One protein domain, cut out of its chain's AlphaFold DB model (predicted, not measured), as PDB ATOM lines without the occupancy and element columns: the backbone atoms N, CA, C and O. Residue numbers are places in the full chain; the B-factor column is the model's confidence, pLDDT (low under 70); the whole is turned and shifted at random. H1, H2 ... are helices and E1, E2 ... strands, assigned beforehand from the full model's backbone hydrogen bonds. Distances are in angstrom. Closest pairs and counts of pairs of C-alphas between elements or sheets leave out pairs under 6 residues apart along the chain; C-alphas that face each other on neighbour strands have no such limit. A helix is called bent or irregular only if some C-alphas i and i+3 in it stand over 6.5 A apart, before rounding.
ATOM      1  N   GLU A 137     251.410 302.580 194.444       95.50
ATOM      2  CA  GLU A 137     252.553 302.788 193.545       95.50
ATOM      3  C   GLU A 137     253.819 302.053 194.030       95.50
ATOM      4  O   GLU A 137     254.555 301.475 193.226       95.50
ATOM      5  N   GLU A 138     254.073 302.011 195.347       94.94
ATOM      6  CA  GLU A 138     255.230 301.289 195.891       94.94
ATOM      7  C   GLU A 138     255.083 299.767 195.751       94.94
ATOM      8  O   GLU A 138     256.073 299.069 195.479       94.94
ATOM      9  N   ARG A 139     253.859 299.242 195.916       94.19
ATOM     10  CA  ARG A 139     253.547 297.818 195.708       94.19
ATOM     11  C   ARG A 139     253.770 297.415 194.256       94.19
ATOM     12  O   ARG A 139     254.456 296.423 193.997       94.19
ATOM     13  N   GLU A 140     253.241 298.198 193.319       94.94
ATOM     14  CA  GLU A 140     253.401 297.966 191.881       94.94
ATOM     15  C   GLU A 140     254.872 298.026 191.459       94.94
ATOM     16  O   GLU A 140     255.382 297.065 190.879       94.94
ATOM     17  N   GLY A 141     255.593 299.091 191.829       94.62
ATOM     18  CA  GLY A 141     257.010 299.243 191.488       94.62
ATOM     19  C   GLY A 141     257.902 298.154 192.100       94.62
ATOM     20  O   GLY A 141     258.856 297.681 191.471       94.62
ATOM     21  N   SER A 142     257.571 297.686 193.307       93.06
ATOM     22  CA  SER A 142     258.250 296.554 193.950       93.06
ATOM     23  C   SER A 142     258.032 295.240 193.203       93.06
ATOM     24  O   SER A 142     258.981 294.469 193.012       93.06
ATOM     25  N   LEU A 143     256.797 294.981 192.764       93.31
ATOM     26  CA  LEU A 143     256.462 293.801 191.974       93.31
ATOM     27  C   LEU A 143     257.137 293.849 190.598       93.31
ATOM     28  O   LEU A 143     257.764 292.871 190.192       93.31
ATOM     29  N   GLU A 144     257.093 294.992 189.914       92.50
ATOM     30  CA  GLU A 144     257.763 295.195 188.626       92.50
ATOM     31  C   GLU A 144     259.273 294.953 188.743       92.50
ATOM     32  O   GLU A 144     259.855 294.204 187.955       92.50
ATOM     33  N   THR A 145     259.905 295.482 189.793       90.56
ATOM     34  CA  THR A 145     261.330 295.253 190.068       90.56
ATOM     35  C   THR A 145     261.641 293.764 190.226       90.56
ATOM     36  O   THR A 145     262.626 293.270 189.664       90.56
ATOM     37  N   MET A 146     260.803 293.018 190.957       90.19
ATOM     38  CA  MET A 146     260.959 291.569 191.115       90.19
ATOM     39  C   MET A 146     260.838 290.827 189.780       90.19
ATOM     40  O   MET A 146     261.626 289.913 189.519       90.19
ATOM     41  N   LEU A 147     259.872 291.215 188.947       91.69
ATOM     42  CA  LEU A 147     259.552 290.552 187.682       91.69
ATOM     43  C   LEU A 147     260.391 291.041 186.493       91.69
ATOM     44  O   LEU A 147     260.320 290.428 185.435       91.69
ATOM     45  N   SER A 148     261.223 292.074 186.657       90.06
ATOM     46  CA  SER A 148     262.042 292.693 185.595       90.06
ATOM     47  C   SER A 148     262.954 291.735 184.812       90.06
ATOM     48  O   SER A 148     263.395 292.049 183.711       90.06
ATOM     49  N   VAL A 149     263.251 290.559 185.372       87.50
ATOM     50  CA  VAL A 149     264.067 289.507 184.737       87.50
ATOM     51  C   VAL A 149     263.250 288.530 183.886       87.50
ATOM     52  O   VAL A 149     263.812 287.597 183.311       87.50
ATOM     53  N   LEU A 150     261.928 288.689 183.853       88.69
ATOM     54  CA  LEU A 150     260.998 287.829 183.136       88.69
ATOM     55  C   LEU A 150     260.459 288.531 181.896       88.69
ATOM     56  O   LEU A 150     260.205 289.732 181.899       88.69
ATOM     57  N   ASP A 151     260.210 287.736 180.863       86.81
ATOM     58  CA  ASP A 151     259.368 288.153 179.751       86.81
ATOM     59  C   ASP A 151     257.899 288.096 180.197       86.81
ATOM     60  O   ASP A 151     257.308 287.016 180.291       86.81
ATOM     61  N   ARG A 152     257.343 289.262 180.547       84.06
ATOM     62  CA  ARG A 152     255.994 289.406 181.120       84.06
ATOM     63  C   ARG A 152     254.904 288.902 180.174       84.06
ATOM     64  O   ARG A 152     253.921 288.352 180.657       84.06
ATOM     65  N   ASP A 153     255.110 288.994 178.862       86.88
ATOM     66  CA  ASP A 153     254.128 288.561 177.860       86.88
ATOM     67  C   ASP A 153     253.961 287.033 177.821       86.88
ATOM     68  O   ASP A 153     252.973 286.515 177.298       86.88
ATOM     69  N   GLN A 154     254.909 286.293 178.403       84.62
ATOM     70  CA  GLN A 154     254.877 284.831 178.499       84.62
ATOM     71  C   GLN A 154     254.463 284.318 179.888       84.62
ATOM     72  O   GLN A 154     254.439 283.103 180.122       84.62
ATOM     73  N   VAL A 155     254.145 285.214 180.826       87.25
ATOM     74  CA  VAL A 155     253.749 284.853 182.189       87.25
ATOM     75  C   VAL A 155     252.229 284.750 182.280       87.25
ATOM     76  O   VAL A 155     251.509 285.733 182.173       87.25
ATOM     77  N   ASP A 156     251.739 283.538 182.536       88.69
ATOM     78  CA  ASP A 156     250.350 283.295 182.935       88.69
ATOM     79  C   ASP A 156     250.218 283.533 184.450       88.69
ATOM     80  O   ASP A 156     250.611 282.681 185.257       88.69
ATOM     81  N   GLU A 157     249.719 284.708 184.839       90.00
ATOM     82  CA  GLU A 157     249.674 285.154 186.239       90.00
ATOM     83  C   GLU A 157     248.804 284.256 187.143       90.00
ATOM     84  O   GLU A 157     249.068 284.161 188.344       90.00
ATOM     85  N   ASP A 158     247.843 283.515 186.579       87.81
ATOM     86  CA  ASP A 158     247.000 282.561 187.316       87.81
ATOM     87  C   ASP A 158     247.731 281.243 187.624       87.81
ATOM     88  O   ASP A 158     247.308 280.449 188.467       87.81
ATOM     89  N   ARG A 159     248.842 280.968 186.930       84.19
ATOM     90  CA  ARG A 159     249.639 279.738 187.099       84.19
ATOM     91  C   ARG A 159     250.949 279.958 187.832       84.19
ATOM     92  O   ARG A 159     251.632 278.985 188.171       84.19
ATOM     93  N   TRP A 160     251.306 281.214 188.058       89.44
ATOM     94  CA  TRP A 160     252.462 281.602 188.844       89.44
ATOM     95  C   TRP A 160     252.055 281.848 190.284       89.44
ATOM     96  O   TRP A 160     250.987 282.380 190.558       89.44
ATOM     97  N   TYR A 161     252.934 281.463 191.203       91.25
ATOM     98  CA  TYR A 161     252.717 281.656 192.627       91.25
ATOM     99  C   TYR A 161     253.801 282.547 193.203       91.25
ATOM    100  O   TYR A 161     254.981 282.399 192.873       91.25
ATOM    101  N   ILE A 162     253.388 283.423 194.106       92.88
ATOM    102  CA  ILE A 162     254.248 284.364 194.807       92.88
ATOM    103  C   ILE A 162     253.959 284.300 196.306       92.88
ATOM    104  O   ILE A 162     252.828 284.064 196.728       92.88
ATOM    105  N   ASP A 163     255.011 284.475 197.103       93.75
ATOM    106  CA  ASP A 163     254.899 284.628 198.549       93.75
ATOM    107  C   ASP A 163     254.811 286.129 198.869       93.75
ATOM    108  O   ASP A 163     255.802 286.847 198.719       93.75
ATOM    109  N   VAL A 164     253.637 286.594 199.302       93.88
ATOM    110  CA  VAL A 164     253.402 287.968 199.776       93.88
ATOM    111  C   VAL A 164     253.496 287.974 201.294       93.88
ATOM    112  O   VAL A 164     253.019 287.041 201.943       93.88
ATOM    113  N   ALA A 165     254.134 288.986 201.883       94.75
ATOM    114  CA  ALA A 165     254.347 289.032 203.323       94.75
ATOM    115  C   ALA A 165     254.223 290.440 203.903       94.75
ATOM    116  O   ALA A 165     254.688 291.397 203.293       94.75
ATOM    117  N   MET A 166     253.705 290.517 205.128       94.94
ATOM    118  CA  MET A 166     253.753 291.707 205.980       94.94
ATOM    119  C   MET A 166     254.702 291.465 207.154       94.94
ATOM    120  O   MET A 166     254.729 290.369 207.728       94.94
ATOM    121  N   GLU A 167     255.466 292.492 207.518       95.19
ATOM    122  CA  GLU A 167     256.366 292.490 208.670       95.19
ATOM    123  C   GLU A 167     255.948 293.564 209.678       95.19
ATOM    124  O   GLU A 167     255.719 294.716 209.325       95.19
ATOM    125  N   PHE A 168     255.881 293.176 210.950       96.12
ATOM    126  CA  PHE A 168     255.541 294.039 212.073       96.12
ATOM    127  C   PHE A 168     256.747 294.137 213.000       96.12
ATOM    128  O   PHE A 168     257.187 293.132 213.565       96.12
ATOM    129  N   GLY A 169     257.274 295.345 213.164       95.81
ATOM    130  CA  GLY A 169     258.446 295.619 213.988       95.81
ATOM    131  C   GLY A 169     258.215 296.784 214.942       95.81
ATOM    132  O   GLY A 169     257.398 297.668 214.691       95.81
ATOM    133  N   ARG A 170     258.963 296.796 216.046       96.19
ATOM    134  CA  ARG A 170     259.033 297.925 216.974       96.19
ATOM    135  C   ARG A 170     260.459 298.052 217.483       96.19
ATOM    136  O   ARG A 170     261.012 297.081 217.985       96.19
ATOM    137  N   ARG A 171     261.016 299.262 217.413       95.62
ATOM    138  CA  ARG A 171     262.374 299.541 217.897       95.62
ATOM    139  C   ARG A 171     262.555 299.103 219.358       95.62
ATOM    140  O   ARG A 171     261.698 299.380 220.204       95.62
ATOM    141  N   GLY A 172     263.676 298.449 219.647       95.56
ATOM    142  CA  GLY A 172     264.040 297.925 220.965       95.56
ATOM    143  C   GLY A 172     263.263 296.674 221.390       95.56
ATOM    144  O   GLY A 172     263.308 296.316 222.570       95.56
ATOM    145  N   HIS A 173     262.513 296.052 220.475       97.44
ATOM    146  CA  HIS A 173     261.728 294.853 220.746       97.44
ATOM    147  C   HIS A 173     261.948 293.762 219.693       97.44
ATOM    148  O   HIS A 173     262.091 294.012 218.496       97.44
ATOM    149  N   VAL A 174     261.847 292.520 220.156       96.94
ATOM    150  CA  VAL A 174     261.538 291.358 219.331       96.94
ATOM    151  C   VAL A 174     260.023 291.218 219.314       96.94
ATOM    152  O   VAL A 174     259.386 290.935 220.334       96.94
ATOM    153  N   VAL A 175     259.437 291.461 218.143       97.81
ATOM    154  CA  VAL A 175     258.007 291.280 217.897       97.81
ATOM    155  C   VAL A 175     257.774 289.860 217.389       97.81
ATOM    156  O   VAL A 175     258.463 289.390 216.489       97.81
ATOM    157  N   THR A 176     256.814 289.153 217.976       96.69
ATOM    158  CA  THR A 176     256.524 287.743 217.675       96.69
ATOM    159  C   THR A 176     255.027 287.447 217.802       96.69
ATOM    160  O   THR A 176     254.250 288.311 218.205       96.69
ATOM    161  N   TRP A 177     254.603 286.236 217.450       97.31
ATOM    162  CA  TRP A 177     253.199 285.826 217.444       97.31
ATOM    163  C   TRP A 177     252.811 285.048 218.708       97.31
ATOM    164  O   TRP A 177     253.528 284.157 219.175       97.31
ATOM    165  N   ALA A 178     251.636 285.365 219.249       97.12
ATOM    166  CA  ALA A 178     250.984 284.586 220.291       97.12
ATOM    167  C   ALA A 178     250.205 283.422 219.667       97.12
ATOM    168  O   ALA A 178     249.306 283.641 218.848       97.12
ATOM    169  N   SER A 179     250.447 282.194 220.129       96.19
ATOM    170  CA  SER A 179     249.842 280.980 219.560       96.19
ATOM    171  C   SER A 179     248.309 280.979 219.596       96.19
ATOM    172  O   SER A 179     247.650 280.454 218.696       96.19
ATOM    173  N   ARG A 180     247.722 281.648 220.595       95.56
ATOM    174  CA  ARG A 180     246.269 281.840 220.737       95.56
ATOM    175  C   ARG A 180     245.624 282.635 219.595       95.56
ATOM    176  O   ARG A 180     244.415 282.550 219.418       95.56
ATOM    177  N   SER A 181     246.402 283.412 218.839       96.38
ATOM    178  CA  SER A 181     245.894 284.267 217.757       96.38
ATOM    179  C   SER A 181     245.839 283.578 216.394       96.38
ATOM    180  O   SER A 181     245.204 284.094 215.480       96.38
ATOM    181  N   HIS A 182     246.435 282.390 216.248       96.19
ATOM    182  CA  HIS A 182     246.607 281.739 214.944       96.19
ATOM    183  C   HIS A 182     245.291 281.479 214.211       96.19
ATOM    184  O   HIS A 182     245.231 281.618 212.991       96.19
ATOM    185  N   ALA A 183     244.226 281.148 214.945       95.38
ATOM    186  CA  ALA A 183     242.913 280.949 214.346       95.38
ATOM    187  C   ALA A 183     242.376 282.239 213.704       95.38
ATOM    188  O   ALA A 183     241.882 282.208 212.581       95.38
ATOM    189  N   GLU A 184     242.514 283.374 214.390       95.69
ATOM    190  CA  GLU A 184     242.079 284.673 213.871       95.69
ATOM    191  C   GLU A 184     242.949 285.142 212.703       95.69
ATOM    192  O   GLU A 184     242.423 285.687 211.738       95.69
ATOM    193  N   ILE A 185     244.260 284.872 212.742       95.38
ATOM    194  CA  ILE A 185     245.160 285.158 211.617       95.38
ATOM    195  C   ILE A 185     244.718 284.379 210.375       95.38
ATOM    196  O   ILE A 185     244.558 284.964 209.309       95.38
ATOM    197  N   LEU A 186     244.466 283.072 210.512       93.50
ATOM    198  CA  LEU A 186     243.994 282.234 209.405       93.50
ATOM    199  C   LEU A 186     242.650 282.720 208.842       93.50
ATOM    200  O   LEU A 186     242.456 282.688 207.628       93.50
ATOM    201  N   LEU A 187     241.737 283.189 209.698       91.94
ATOM    202  CA  LEU A 187     240.470 283.790 209.264       91.94
ATOM    203  C   LEU A 187     240.679 285.110 208.512       91.94
ATOM    204  O   LEU A 187     239.995 285.347 207.519       91.94
ATOM    205  N   ALA A 188     241.618 285.948 208.960       92.44
ATOM    206  CA  ALA A 188     241.909 287.234 208.334       92.44
ATOM    207  C   ALA A 188     242.550 287.072 206.946       92.44
ATOM    208  O   ALA A 188     242.120 287.707 205.986       92.44
ATOM    209  N   ILE A 189     243.533 286.176 206.808       90.94
ATOM    210  CA  ILE A 189     244.261 285.994 205.540       90.94
ATOM    211  C   ILE A 189     243.492 285.159 204.505       90.94
ATOM    212  O   ILE A 189     243.792 285.231 203.313       90.94
ATOM    213  N   CYS A 190     242.481 284.392 204.936       86.94
ATOM    214  CA  CYS A 190     241.593 283.608 204.069       86.94
ATOM    215  C   CYS A 190     240.118 284.033 204.234       86.94
ATOM    216  O   CYS A 190     239.324 283.284 204.822       86.94
ATOM    217  N   PRO A 191     239.713 285.202 203.694       75.69
ATOM    218  CA  PRO A 191     238.335 285.672 203.771       75.69
ATOM    219  C   PRO A 191     237.360 284.645 203.178       75.69
ATOM    220  O   PRO A 191     237.492 284.226 202.030       75.69
ATOM    221  N   GLY A 192     236.371 284.230 203.970       79.12
ATOM    222  CA  GLY A 192     235.382 283.212 203.587       79.12
ATOM    223  C   GLY A 192     235.605 281.839 204.224       79.12
ATOM    224  O   GLY A 192     234.706 280.992 204.183       79.12
ATOM    225  N   LEU A 193     236.747 281.621 204.881       85.25
ATOM    226  CA  LEU A 193     236.950 280.431 205.692       85.25
ATOM    227  C   LEU A 193     236.103 280.514 206.972       85.25
ATOM    228  O   LEU A 193     236.082 281.523 207.672       85.25
ATOM    229  N   ARG A 194     235.377 279.439 207.289       88.50
ATOM    230  CA  ARG A 194     234.602 279.348 208.536       88.50
ATOM    231  C   ARG A 194     235.518 278.942 209.686       88.50
ATOM    232  O   ARG A 194     236.419 278.125 209.495       88.50
ATOM    233  N   ARG A 195     235.222 279.420 210.898       92.31
ATOM    234  CA  ARG A 195     235.973 279.079 212.121       92.31
ATOM    235  C   ARG A 195     236.139 277.570 212.322       92.31
ATOM    236  O   ARG A 195     237.242 277.109 212.584       92.31
ATOM    237  N   GLU A 196     235.088 276.791 212.090       91.75
ATOM    238  CA  GLU A 196     235.136 275.325 212.188       91.75
ATOM    239  C   GLU A 196     236.174 274.686 211.248       91.75
ATOM    240  O   GLU A 196     236.805 273.683 211.590       91.75
ATOM    241  N   HIS A 197     236.371 275.253 210.051       89.50
ATOM    242  CA  HIS A 197     237.377 274.771 209.105       89.50
ATOM    243  C   HIS A 197     238.789 275.116 209.571       89.50
ATOM    244  O   HIS A 197     239.673 274.267 209.479       89.50
ATOM    245  N   VAL A 198     238.986 276.318 210.121       91.94
ATOM    246  CA  VAL A 198     240.258 276.726 210.735       91.94
ATOM    247  C   VAL A 198     240.619 275.800 211.887       91.94
ATOM    248  O   VAL A 198     241.711 275.239 211.909       91.94
ATOM    249  N   GLU A 199     239.690 275.549 212.806       93.25
ATOM    250  CA  GLU A 199     239.923 274.656 213.943       93.25
ATOM    251  C   GLU A 199     240.246 273.226 213.500       93.25
ATOM    252  O   GLU A 199     241.126 272.573 214.066       93.25
ATOM    253  N   ARG A 200     239.560 272.732 212.463       92.25
ATOM    254  CA  ARG A 200     239.856 271.427 211.865       92.25
ATOM    255  C   ARG A 200     241.245 271.406 211.232       92.25
ATOM    256  O   ARG A 200     241.979 270.441 211.429       92.25
ATOM    257  N   ARG A 201     241.618 272.467 210.510       91.56
ATOM    258  CA  ARG A 201     242.939 272.621 209.887       91.56
ATOM    259  C   ARG A 201     244.039 272.628 210.941       91.56
ATOM    260  O   ARG A 201     244.987 271.864 210.804       91.56
ATOM    261  N   MET A 202     243.871 273.384 212.024       94.25
ATOM    262  CA  MET A 202     244.829 273.459 213.133       94.25
ATOM    263  C   MET A 202     245.042 272.121 213.859       94.25
ATOM    264  O   MET A 202     246.078 271.916 214.484       94.25
ATOM    265  N   LYS A 203     244.081 271.195 213.769       95.25
ATOM    266  CA  LYS A 203     244.175 269.829 214.317       95.25
ATOM    267  C   LYS A 203     244.695 268.798 213.305       95.25
ATOM    268  O   LYS A 203     244.834 267.625 213.644       95.25
ATOM    269  N   SER A 204     244.932 269.202 212.060       94.19
ATOM    270  CA  SER A 204     245.355 268.315 210.976       94.19
ATOM    271  C   SER A 204     246.880 268.236 210.853       94.19
ATOM    272  O   SER A 204     247.611 269.035 211.429       94.19
ATOM    273  N   LYS A 205     247.369 267.302 210.029       94.56
ATOM    274  CA  LYS A 205     248.799 267.198 209.683       94.56
ATOM    275  C   LYS A 205     249.302 268.330 208.779       94.56
ATOM    276  O   LYS A 205     250.504 268.454 208.613       94.56
ATOM    277  N   GLN A 206     248.391 269.102 208.188       92.81
ATOM    278  CA  GLN A 206     248.688 270.232 207.305       92.81
ATOM    279  C   GLN A 206     248.963 271.522 208.087       92.81
ATOM    280  O   GLN A 206     249.252 272.547 207.481       92.81
ATOM    281  N   TYR A 207     248.849 271.490 209.416       95.81
ATOM    282  CA  TYR A 207     249.178 272.601 210.294       95.81
ATOM    283  C   TYR A 207     250.322 272.207 211.226       95.81
ATOM    284  O   TYR A 207     250.283 271.173 211.896       95.81
ATOM    285  N   HIS A 208     251.329 273.067 211.298       96.69
ATOM    286  CA  HIS A 208     252.493 272.902 212.152       96.69
ATOM    287  C   HIS A 208     252.618 274.111 213.068       96.69
ATOM    288  O   HIS A 208     252.658 275.247 212.604       96.69
ATOM    289  N   LEU A 209     252.692 273.853 214.372       95.69
ATOM    290  CA  LEU A 209     252.978 274.871 215.375       95.69
ATOM    291  C   LEU A 209     254.494 274.984 215.559       95.69
ATOM    292  O   LEU A 209     255.134 274.028 216.002       95.69
ATOM    293  N   ASP A 210     255.046 276.156 215.271       93.75
ATOM    294  CA  ASP A 210     256.480 276.422 215.339       93.75
ATOM    295  C   ASP A 210     256.791 277.190 216.634       93.75
ATOM    296  O   ASP A 210     256.827 278.419 216.657       93.75
ATOM    297  N   ARG A 211     256.956 276.455 217.741       92.69
ATOM    298  CA  ARG A 211     257.277 277.041 219.057       92.69
ATOM    299  C   ARG A 211     258.655 277.691 219.047       92.69
ATOM    300  O   ARG A 211     259.618 277.081 218.583       92.69
ATOM    301  N   LEU A 212     258.748 278.882 219.626       89.56
ATOM    302  CA  LEU A 212     259.990 279.645 219.718       89.56
ATOM    303  C   LEU A 212     260.598 279.482 221.110       89.56
ATOM    304  O   LEU A 212     259.889 279.588 222.106       89.56
ATOM    305  N   SER A 213     261.897 279.187 221.185       83.38
ATOM    306  CA  SER A 213     262.663 279.124 222.445       83.38
ATOM    307  C   SER A 213     262.009 278.280 223.554       83.38
ATOM    308  O   SER A 213     262.069 278.623 224.729       83.38
ATOM    309  N   HIS A 214     261.345 277.178 223.182       85.00
ATOM    310  CA  HIS A 214     260.558 276.320 224.085       85.00
ATOM    311  C   HIS A 214     259.382 277.005 224.811       85.00
ATOM    312  O   HIS A 214     258.736 276.384 225.657       85.00
ATOM    313  N   LEU A 215     259.032 278.236 224.446       89.19
ATOM    314  CA  LEU A 215     257.858 278.937 224.944       89.19
ATOM    315  C   LEU A 215     256.606 278.358 224.271       89.19
ATOM    316  O   LEU A 215     256.486 278.310 223.048       89.19
ATOM    317  N   LEU A 216     255.656 277.877 225.074       88.44
ATOM    318  CA  LEU A 216     254.464 277.193 224.553       88.44
ATOM    319  C   LEU A 216     253.459 278.158 223.909       88.44
ATOM    320  O   LEU A 216     252.754 277.778 222.972       88.44
ATOM    321  N   GLU A 217     253.395 279.386 224.423       92.06
ATOM    322  CA  GLU A 217     252.455 280.423 223.980       92.06
ATOM    323  C   GLU A 217     253.049 281.373 222.937       92.06
ATOM    324  O   GLU A 217     252.303 282.095 222.279       92.06
ATOM    325  N   VAL A 218     254.370 281.340 222.747       95.31
ATOM    326  CA  VAL A 218     255.079 282.130 221.737       95.31
ATOM    327  C   VAL A 218     255.448 281.206 220.590       95.31
ATOM    328  O   VAL A 218     256.342 280.364 220.700       95.31
ATOM    329  N   ALA A 219     254.713 281.314 219.495       95.81
ATOM    330  CA  ALA A 219     254.881 280.402 218.382       95.81
ATOM    331  C   ALA A 219     254.490 281.070 217.076       95.81
ATOM    332  O   ALA A 219     253.534 281.831 217.023       95.81
ATOM    333  N   GLY A 220     255.203 280.707 216.019       96.19
ATOM    334  CA  GLY A 220     254.702 280.830 214.665       96.19
ATOM    335  C   GLY A 220     253.850 279.623 214.276       96.19
ATOM    336  O   GLY A 220     253.624 278.692 215.060       96.19
ATOM    337  N   PHE A 221     253.415 279.596 213.025       96.88
ATOM    338  CA  PHE A 221     252.825 278.403 212.435       96.88
ATOM    339  C   PHE A 221     253.121 278.315 210.948       96.88
ATOM    340  O   PHE A 221     253.394 279.320 210.297       96.88
ATOM    341  N   ARG A 222     252.974 277.109 210.407       96.81
ATOM    342  CA  ARG A 222     252.887 276.823 208.975       96.81
ATOM    343  C   ARG A 222     251.594 276.082 208.699       96.81
ATOM    344  O   ARG A 222     251.268 275.145 209.424       96.81
ATOM    345  N   ALA A 223     250.874 276.484 207.667       94.75
ATOM    346  CA  ALA A 223     249.641 275.842 207.257       94.75
ATOM    347  C   ALA A 223     249.630 275.646 205.740       94.75
ATOM    348  O   ALA A 223     249.683 276.616 204.987       94.75
ATOM    349  N   GLU A 224     249.513 274.396 205.293       91.69
ATOM    350  CA  GLU A 224     249.016 274.126 203.945       91.69
ATOM    351  C   GLU A 224     247.532 274.447 203.939       91.69
ATOM    352  O   GLU A 224     246.805 274.062 204.858       91.69
ATOM    353  N   MET A 225     247.079 275.131 202.904       84.50
ATOM    354  CA  MET A 225     245.693 275.530 202.741       84.50
ATOM    355  C   MET A 225     245.139 274.818 201.504       84.50
ATOM    356  O   MET A 225     245.848 274.575 200.530       84.50
ATOM    357  N   GLU A 226     243.883 274.391 201.578       70.44
ATOM    358  CA  GLU A 226     243.169 273.874 200.407       70.44
ATOM    359  C   GLU A 226     242.416 275.023 199.737       70.44
ATOM    360  O   GLU A 226     242.204 276.072 200.343       70.44
ATOM    361  N   PHE A 227     241.995 274.828 198.491       65.00
ATOM    362  CA  PHE A 227     241.146 275.792 197.806       65.00
ATOM    363  C   PHE A 227     239.808 275.933 198.553       65.00
ATOM    364  O   PHE A 227     238.987 275.012 198.553       65.00
ATOM    365  N   TRP A 228     239.575 277.081 199.195       58.47
ATOM    366  CA  TRP A 228     238.332 277.377 199.914       58.47
ATOM    367  C   TRP A 228     237.684 278.651 199.359       58.47
ATOM    368  O   TRP A 228     237.892 279.750 199.867       58.47
ATOM    369  N   GLY A 229     236.833 278.514 198.340       56.69
ATOM    370  CA  GLY A 229     236.003 279.620 197.850       56.69
ATOM    371  C   GLY A 229     236.646 280.438 196.728       56.69
ATOM    372  O   GLY A 229     237.036 279.872 195.719       56.69
ATOM    373  N   ARG A 230     236.646 281.777 196.844       57.06
ATOM    374  CA  ARG A 230     237.037 282.703 195.755       57.06
ATOM    375  C   ARG A 230     238.520 283.097 195.748       57.06
ATOM    376  O   ARG A 230     238.970 283.646 194.751       57.06
ATOM    377  N   LYS A 231     239.254 282.855 196.840       67.69
ATOM    378  CA  LYS A 231     240.667 283.231 196.999       67.69
ATOM    379  C   LYS A 231     241.509 281.987 197.263       67.69
ATOM    380  O   LYS A 231     241.181 281.194 198.147       67.69
ATOM    381  N   GLU A 232     242.578 281.821 196.492       77.12
ATOM    382  CA  GLU A 232     243.453 280.653 196.544       77.12
ATOM    383  C   GLU A 232     244.721 280.991 197.331       77.12
ATOM    384  O   GLU A 232     245.761 281.336 196.779       77.12
ATOM    385  N   VAL A 233     244.629 280.890 198.657       87.75
ATOM    386  CA  VAL A 233     245.826 280.806 199.499       87.75
ATOM    387  C   VAL A 233     246.232 279.339 199.534       87.75
ATOM    388  O   VAL A 233     245.464 278.513 200.018       87.75
ATOM    389  N   LEU A 234     247.420 279.003 199.028       89.12
ATOM    390  CA  LEU A 234     247.943 277.626 199.045       89.12
ATOM    391  C   LEU A 234     248.730 277.305 200.314       89.12
ATOM    392  O   LEU A 234     248.811 276.157 200.756       89.12
ATOM    393  N   TRP A 235     249.363 278.323 200.879       92.75
ATOM    394  CA  TRP A 235     250.246 278.193 202.024       92.75
ATOM    395  C   TRP A 235     250.201 279.472 202.839       92.75
ATOM    396  O   TRP A 235     250.195 280.561 202.274       92.75
ATOM    397  N   ALA A 236     250.198 279.337 204.157       94.88
ATOM    398  CA  ALA A 236     250.331 280.449 205.079       94.88
ATOM    399  C   ALA A 236     251.405 280.137 206.117       94.88
ATOM    400  O   ALA A 236     251.523 279.004 206.594       94.88
ATOM    401  N   GLN A 237     252.174 281.150 206.494       96.31
ATOM    402  CA  GLN A 237     253.163 281.039 207.547       96.31
ATOM    403  C   GLN A 237     253.214 282.307 208.390       96.31
ATOM    404  O   GLN A 237     253.332 283.402 207.854       96.31
ATOM    405  N   CYS A 238     253.239 282.139 209.707       95.88
ATOM    406  CA  CYS A 238     253.633 283.184 210.643       95.88
ATOM    407  C   CYS A 238     254.927 282.779 211.338       95.88
ATOM    408  O   CYS A 238     255.059 281.635 211.770       95.88
ATOM    409  N   TYR A 239     255.892 283.686 211.439       95.50
ATOM    410  CA  TYR A 239     257.169 283.424 212.102       95.50
ATOM    411  C   TYR A 239     257.853 284.721 212.534       95.50
ATOM    412  O   TYR A 239     257.459 285.802 212.111       95.50
ATOM    413  N   THR A 240     258.899 284.601 213.346       95.31
ATOM    414  CA  THR A 240     259.728 285.729 213.797       95.31
ATOM    415  C   THR A 240     261.034 285.768 213.011       95.31
ATOM    416  O   THR A 240     261.574 284.728 212.621       95.31
ATOM    417  N   THR A 241     261.535 286.962 212.702       93.81
ATOM    418  CA  THR A 241     262.751 287.130 211.888       93.81
ATOM    419  C   THR A 241     264.057 286.968 212.675       93.81
ATOM    420  O   THR A 241     265.129 287.002 212.071       93.81
ATOM    421  N   ASP A 242     263.983 286.688 213.979       90.25
ATOM    422  CA  ASP A 242     265.112 286.431 214.889       90.25
ATOM    423  C   ASP A 242     266.023 285.287 214.417       90.25
ATOM    424  O   ASP A 242     267.230 285.300 214.662       90.25
ATOM    425  N   CYS A 303     261.247 291.133 213.848       96.69
ATOM    426  CA  CYS A 303     259.895 291.405 213.387       96.69
ATOM    427  C   CYS A 303     259.055 290.130 213.401       96.69
ATOM    428  O   CYS A 303     259.541 289.042 213.070       96.69
ATOM    429  N   ALA A 304     257.771 290.287 213.701       97.06
ATOM    430  CA  ALA A 304     256.777 289.269 213.425       97.06
ATOM    431  C   ALA A 304     256.414 289.356 211.944       97.06
ATOM    432  O   ALA A 304     256.128 290.433 211.430       97.06
ATOM    433  N   ARG A 305     256.420 288.228 211.243       96.25
ATOM    434  CA  ARG A 305     256.089 288.148 209.820       96.25
ATOM    435  C   ARG A 305     254.926 287.207 209.600       96.25
ATOM    436  O   ARG A 305     254.908 286.121 210.178       96.25
ATOM    437  N   VAL A 306     254.000 287.612 208.742       96.38
ATOM    438  CA  VAL A 306     252.966 286.765 208.141       96.38
ATOM    439  C   VAL A 306     253.232 286.711 206.643       96.38
ATOM    440  O   VAL A 306     253.555 287.723 206.035       96.38
ATOM    441  N   GLU A 307     253.172 285.523 206.057       95.69
ATOM    442  CA  GLU A 307     253.469 285.259 204.652       95.69
ATOM    443  C   GLU A 307     252.394 284.325 204.091       95.69
ATOM    444  O   GLU A 307     252.056 283.318 204.719       95.69
ATOM    445  N   VAL A 308     251.857 284.649 202.918       94.38
ATOM    446  CA  VAL A 308     250.889 283.823 202.192       94.38
ATOM    447  C   VAL A 308     251.383 283.544 200.785       94.38
ATOM    448  O   VAL A 308     251.935 284.423 200.129       94.38
ATOM    449  N   ARG A 309     251.165 282.316 200.313       93.44
ATOM    450  CA  ARG A 309     251.379 281.944 198.917       93.44
ATOM    451  C   ARG A 309     250.077 282.046 198.153       93.44
ATOM    452  O   ARG A 309     249.143 281.294 198.446       93.44
ATOM    453  N   VAL A 310     250.067 282.925 197.166       92.44
ATOM    454  CA  VAL A 310     248.910 283.254 196.329       92.44
ATOM    455  C   VAL A 310     249.318 283.237 194.862       92.44
ATOM    456  O   VAL A 310     250.504 283.081 194.546       92.44
ATOM    457  N   THR A 311     248.346 283.347 193.962       92.31
ATOM    458  CA  THR A 311     248.640 283.508 192.532       92.31
ATOM    459  C   THR A 311     249.284 284.869 192.267       92.31
ATOM    460  O   THR A 311     249.087 285.818 193.028       92.31
ATOM    461  N   LEU A 312     250.063 284.988 191.193       93.00
ATOM    462  CA  LEU A 312     250.684 286.259 190.823       93.00
ATOM    463  C   LEU A 312     249.625 287.329 190.516       93.00
ATOM    464  O   LEU A 312     249.815 288.483 190.891       93.00
ATOM    465  N   ALA A 313     248.478 286.929 189.961       92.50
ATOM    466  CA  ALA A 313     247.329 287.804 189.722       92.50
ATOM    467  C   ALA A 313     246.786 288.470 191.005       92.50
ATOM    468  O   ALA A 313     246.143 289.514 190.950       92.50
ATOM    469  N   GLN A 314     247.041 287.877 192.175       91.81
ATOM    470  CA  GLN A 314     246.585 288.370 193.478       91.81
ATOM    471  C   GLN A 314     247.669 289.133 194.255       91.81
ATOM    472  O   GLN A 314     247.403 289.619 195.355       91.81
ATOM    473  N   ALA A 315     248.881 289.256 193.704       92.62
ATOM    474  CA  ALA A 315     250.064 289.735 194.417       92.62
ATOM    475  C   ALA A 315     249.909 291.132 195.040       92.62
ATOM    476  O   ALA A 315     250.444 291.376 196.118       92.62
ATOM    477  N   LEU A 316     249.187 292.033 194.368       93.38
ATOM    478  CA  LEU A 316     249.007 293.425 194.799       93.38
ATOM    479  C   LEU A 316     247.836 293.611 195.770       93.38
ATOM    480  O   LEU A 316     247.788 294.590 196.508       93.38
ATOM    481  N   THR A 317     246.876 292.683 195.767       90.88
ATOM    482  CA  THR A 317     245.618 292.818 196.517       90.88
ATOM    483  C   THR A 317     245.568 291.961 197.773       90.88
ATOM    484  O   THR A 317     244.722 292.181 198.641       90.88
ATOM    485  N   ASP A 318     246.438 290.960 197.876       90.12
ATOM    486  CA  ASP A 318     246.459 290.043 199.005       90.12
ATOM    487  C   ASP A 318     247.408 290.492 200.109       90.12
ATOM    488  O   ASP A 318     248.508 290.960 199.853       90.12
ATOM    489  N   LEU A 319     246.972 290.284 201.361       90.88
ATOM    490  CA  LEU A 319     247.746 290.593 202.567       90.88
ATOM    491  C   LEU A 319     248.237 292.055 202.586       90.88
ATOM    492  O   LEU A 319     249.395 292.336 202.869       90.88
ATOM    493  N   VAL A 320     247.326 292.969 202.249       90.38
ATOM    494  CA  VAL A 320     247.551 294.420 202.288       90.38
ATOM    495  C   VAL A 320     247.368 294.958 203.704       90.38
ATOM    496  O   VAL A 320     248.109 295.826 204.138       90.38
ATOM    497  N   ASP A 321     246.406 294.403 204.439       91.88
ATOM    498  CA  ASP A 321     246.076 294.827 205.794       91.88
ATOM    499  C   ASP A 321     245.705 293.620 206.673       91.88
ATOM    500  O   ASP A 321     245.273 292.566 206.183       91.88
ATOM    501  N   LEU A 322     245.866 293.787 207.985       93.50
ATOM    502  CA  LEU A 322     245.351 292.900 209.018       93.50
ATOM    503  C   LEU A 322     244.598 293.722 210.073       93.50
ATOM    504  O   LEU A 322     245.122 294.728 210.532       93.50
ATOM    505  N   PRO A 323     243.437 293.251 210.574       94.69
ATOM    506  CA  PRO A 323     242.647 294.026 211.529       94.69
ATOM    507  C   PRO A 323     243.439 294.445 212.779       94.69
ATOM    508  O   PRO A 323     244.004 293.584 213.455       94.69
ATOM    509  N   ASP A 324     243.375 295.717 213.179       94.56
ATOM    510  CA  ASP A 324     244.096 296.236 214.358       94.56
ATOM    511  C   ASP A 324     243.874 295.394 215.618       94.56
ATOM    512  O   ASP A 324     244.815 294.978 216.291       94.56
ATOM    513  N   GLY A 325     242.618 295.032 215.900       95.69
ATOM    514  CA  GLY A 325     242.296 294.212 217.067       95.69
ATOM    515  C   GLY A 325     242.931 292.812 217.029       95.69
ATOM    516  O   GLY A 325     243.152 292.209 218.081       95.69
ATOM    517  N   LEU A 326     243.220 292.269 215.841       95.88
ATOM    518  CA  LEU A 326     244.006 291.043 215.699       95.88
ATOM    519  C   LEU A 326     245.464 291.300 216.085       95.88
ATOM    520  O   LEU A 326     246.018 290.527 216.867       95.88
ATOM    521  N   LEU A 327     246.059 292.377 215.574       96.25
ATOM    522  CA  LEU A 327     247.448 292.743 215.844       96.25
ATOM    523  C   LEU A 327     247.674 293.020 217.335       96.25
ATOM    524  O   LEU A 327     248.580 292.443 217.931       96.25
ATOM    525  N   GLU A 328     246.791 293.789 217.973       95.06
ATOM    526  CA  GLU A 328     246.846 294.107 219.408       95.06
ATOM    527  C   GLU A 328     246.830 292.862 220.306       95.06
ATOM    528  O   GLU A 328     247.489 292.820 221.345       95.06
ATOM    529  N   ARG A 329     246.062 291.830 219.931       94.38
ATOM    530  CA  ARG A 329     245.925 290.597 220.728       94.38
ATOM    531  C   ARG A 329     246.930 289.513 220.353       94.38
ATOM    532  O   ARG A 329     247.183 288.616 221.172       94.38
ATOM    533  N   GLY A 330     247.405 289.544 219.110       96.19
ATOM    534  CA  GLY A 330     248.214 288.504 218.487       96.19
ATOM    535  C   GLY A 330     249.708 288.780 218.484       96.19
ATOM    536  O   GLY A 330     250.474 287.819 218.520       96.19
ATOM    537  N   LEU A 331     250.131 290.046 218.495       97.75
ATOM    538  CA  LEU A 331     251.541 290.406 218.560       97.75
ATOM    539  C   LEU A 331     252.015 290.499 220.010       97.75
ATOM    540  O   LEU A 331     251.430 291.181 220.850       97.75
ATOM    541  N   LEU A 332     253.125 289.829 220.289       97.00
ATOM    542  CA  LEU A 332     253.874 289.954 221.529       97.00
ATOM    543  C   LEU A 332     255.092 290.822 221.258       97.00
ATOM    544  O   LEU A 332     255.790 290.619 220.268       97.00
ATOM    545  N   GLN A 333     255.345 291.775 222.144       97.12
ATOM    546  CA  GLN A 333     256.468 292.697 222.041       97.12
ATOM    547  C   GLN A 333     257.357 292.472 223.255       97.12
ATOM    548  O   GLN A 333     256.995 292.837 224.372       97.12
ATOM    549  N   ILE A 334     258.493 291.819 223.041       96.38
ATOM    550  CA  ILE A 334     259.425 291.447 224.105       96.38
ATOM    551  C   ILE A 334     260.641 292.362 223.979       96.38
ATOM    552  O   ILE A 334     261.164 292.476 222.873       96.38
ATOM    553  N   PRO A 335     261.101 293.032 225.052       96.94
ATOM    554  CA  PRO A 335     262.313 293.841 224.986       96.94
ATOM    555  C   PRO A 335     263.480 293.026 224.422       96.94
ATOM    556  O   PRO A 335     263.743 291.920 224.899       96.94
ATOM    557  N   SER A 336     264.185 293.558 223.420       96.06
ATOM    558  CA  SER A 336     265.179 292.783 222.662       96.06
ATOM    559  C   SER A 336     266.271 292.195 223.554       96.06
ATOM    560  O   SER A 336     266.608 291.025 223.428       96.06
ATOM    561  N   TRP A 337     266.752 292.958 224.537       94.06
ATOM    562  CA  TRP A 337     267.771 292.502 225.492       94.06
ATOM    563  C   TRP A 337     267.323 291.333 226.385       94.06
ATOM    564  O   TRP A 337     268.172 290.670 226.968       94.06
ATOM    565  N   GLN A 338     266.011 291.131 226.554       93.75
ATOM    566  CA  GLN A 338     265.441 290.044 227.353       93.75
ATOM    567  C   GLN A 338     265.165 288.799 226.500       93.75
ATOM    568  O   GLN A 338     265.112 287.693 227.034       93.75
ATOM    569  N   TRP A 339     264.922 288.983 225.199       94.19
ATOM    570  CA  TRP A 339     264.687 287.880 224.268       94.19
ATOM    571  C   TRP A 339     265.949 287.047 224.034       94.19
ATOM    572  O   TRP A 339     265.873 285.817 224.020       94.19
TER     573      TRP A 339
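AT A GLANCE: This is residues 137 to 242 and 303 to 339 of the 340 residues of an uncharacterized protein of Coniophora puteana (strain RWD-64-598) (UniProt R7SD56). A wall of five antiparallel strands has the helices H2 and H3 over one face, and a small two-strand ribbon, E2 and E7, sits at one end of its strands, with H4 and H5 before and after E7. H1 and the loop of residues 148 to 160 lie toward the opposite end, with H1 off the sheet. The printed part has 143 residues, with five named helices and seven named strands in the order H1 E1 E2 H2 H3 E3 E4 E5 E6 H4 E7 H5; the large sheet runs E1 - E6 - E5 - E4 - E3, and the class is mixed, helices and strands. It is compact, with a radius of gyration of the C-alphas of 16.2 A and spans of 50 by 37 by 25 A.

HOW THE PARTS SIT: H1, residues 137 to 147, touches no helix and is not on the large sheet. E1, residues 161 to 168, is an edge strand, antiparallel to E6, residues 304 to 311, with N 164 and O 308 2.9 A apart, within hydrogen-bond range. E2, residues 173 to 177, is antiparallel to E7, residues 331 to 335, with N 174 and O 334 at 2.8 A; its closest C-alphas to E6 are Thr 176 and Ala 304, 4.5 A apart. H2, residues 179 to 189, is on the large sheet at a height over the sheet of 9.6 A; it is irregular, with C-alphas 180 and 183 7.3 A apart. H3, residues 195 to 202, is on the same face, stands up from the sheet and touches H2, the closest C-alphas being Ala 183 and Val 198, 6.2 A apart. E3, residues 207 to 211, E4, residues 219 to 224, and E5, residues 235 to 240, form a meander, each strand the antiparallel neighbour of the one before, with N 210 and O 220 at 2.9 A and N 223 and O 236 at 2.8 A. E6 is antiparallel to E5, with N 307 and O 237 at 2.8 A. H2 and H3 on one face of this sheet make two layers, helices and sheet. H4, residues 324 to 330, touches H2, with C-alphas Ser 181 and Gly 330 closest at 4.9 A. H5, residues 336 to 339, touches no helix. Each O i to N i+4 pair is within hydrogen-bond range in H1, H3 and H4, and 5 of 7 are in H2; H5 is too short for such a pair.

IN THESE COORDINATES: H1 begins at C-alpha 137 (252.553, 302.788, 193.545) and is 15.3 A long; H2 is 15.9 A. E1 measures 23.2 A and E6 23.1 A. H5 ends at C-alpha 339 (264.687, 287.880, 224.268).

THE WHOLE: The C-alphas farthest apart are Asp 153 and Gln 338, 50.8 A. Residues 243 to 302 are not printed, and C-alphas 242 and 303 are 7.4 A apart. The links H1 to E1 and E6 to H4 are long. Residues 227 to 231 are under pLDDT 70.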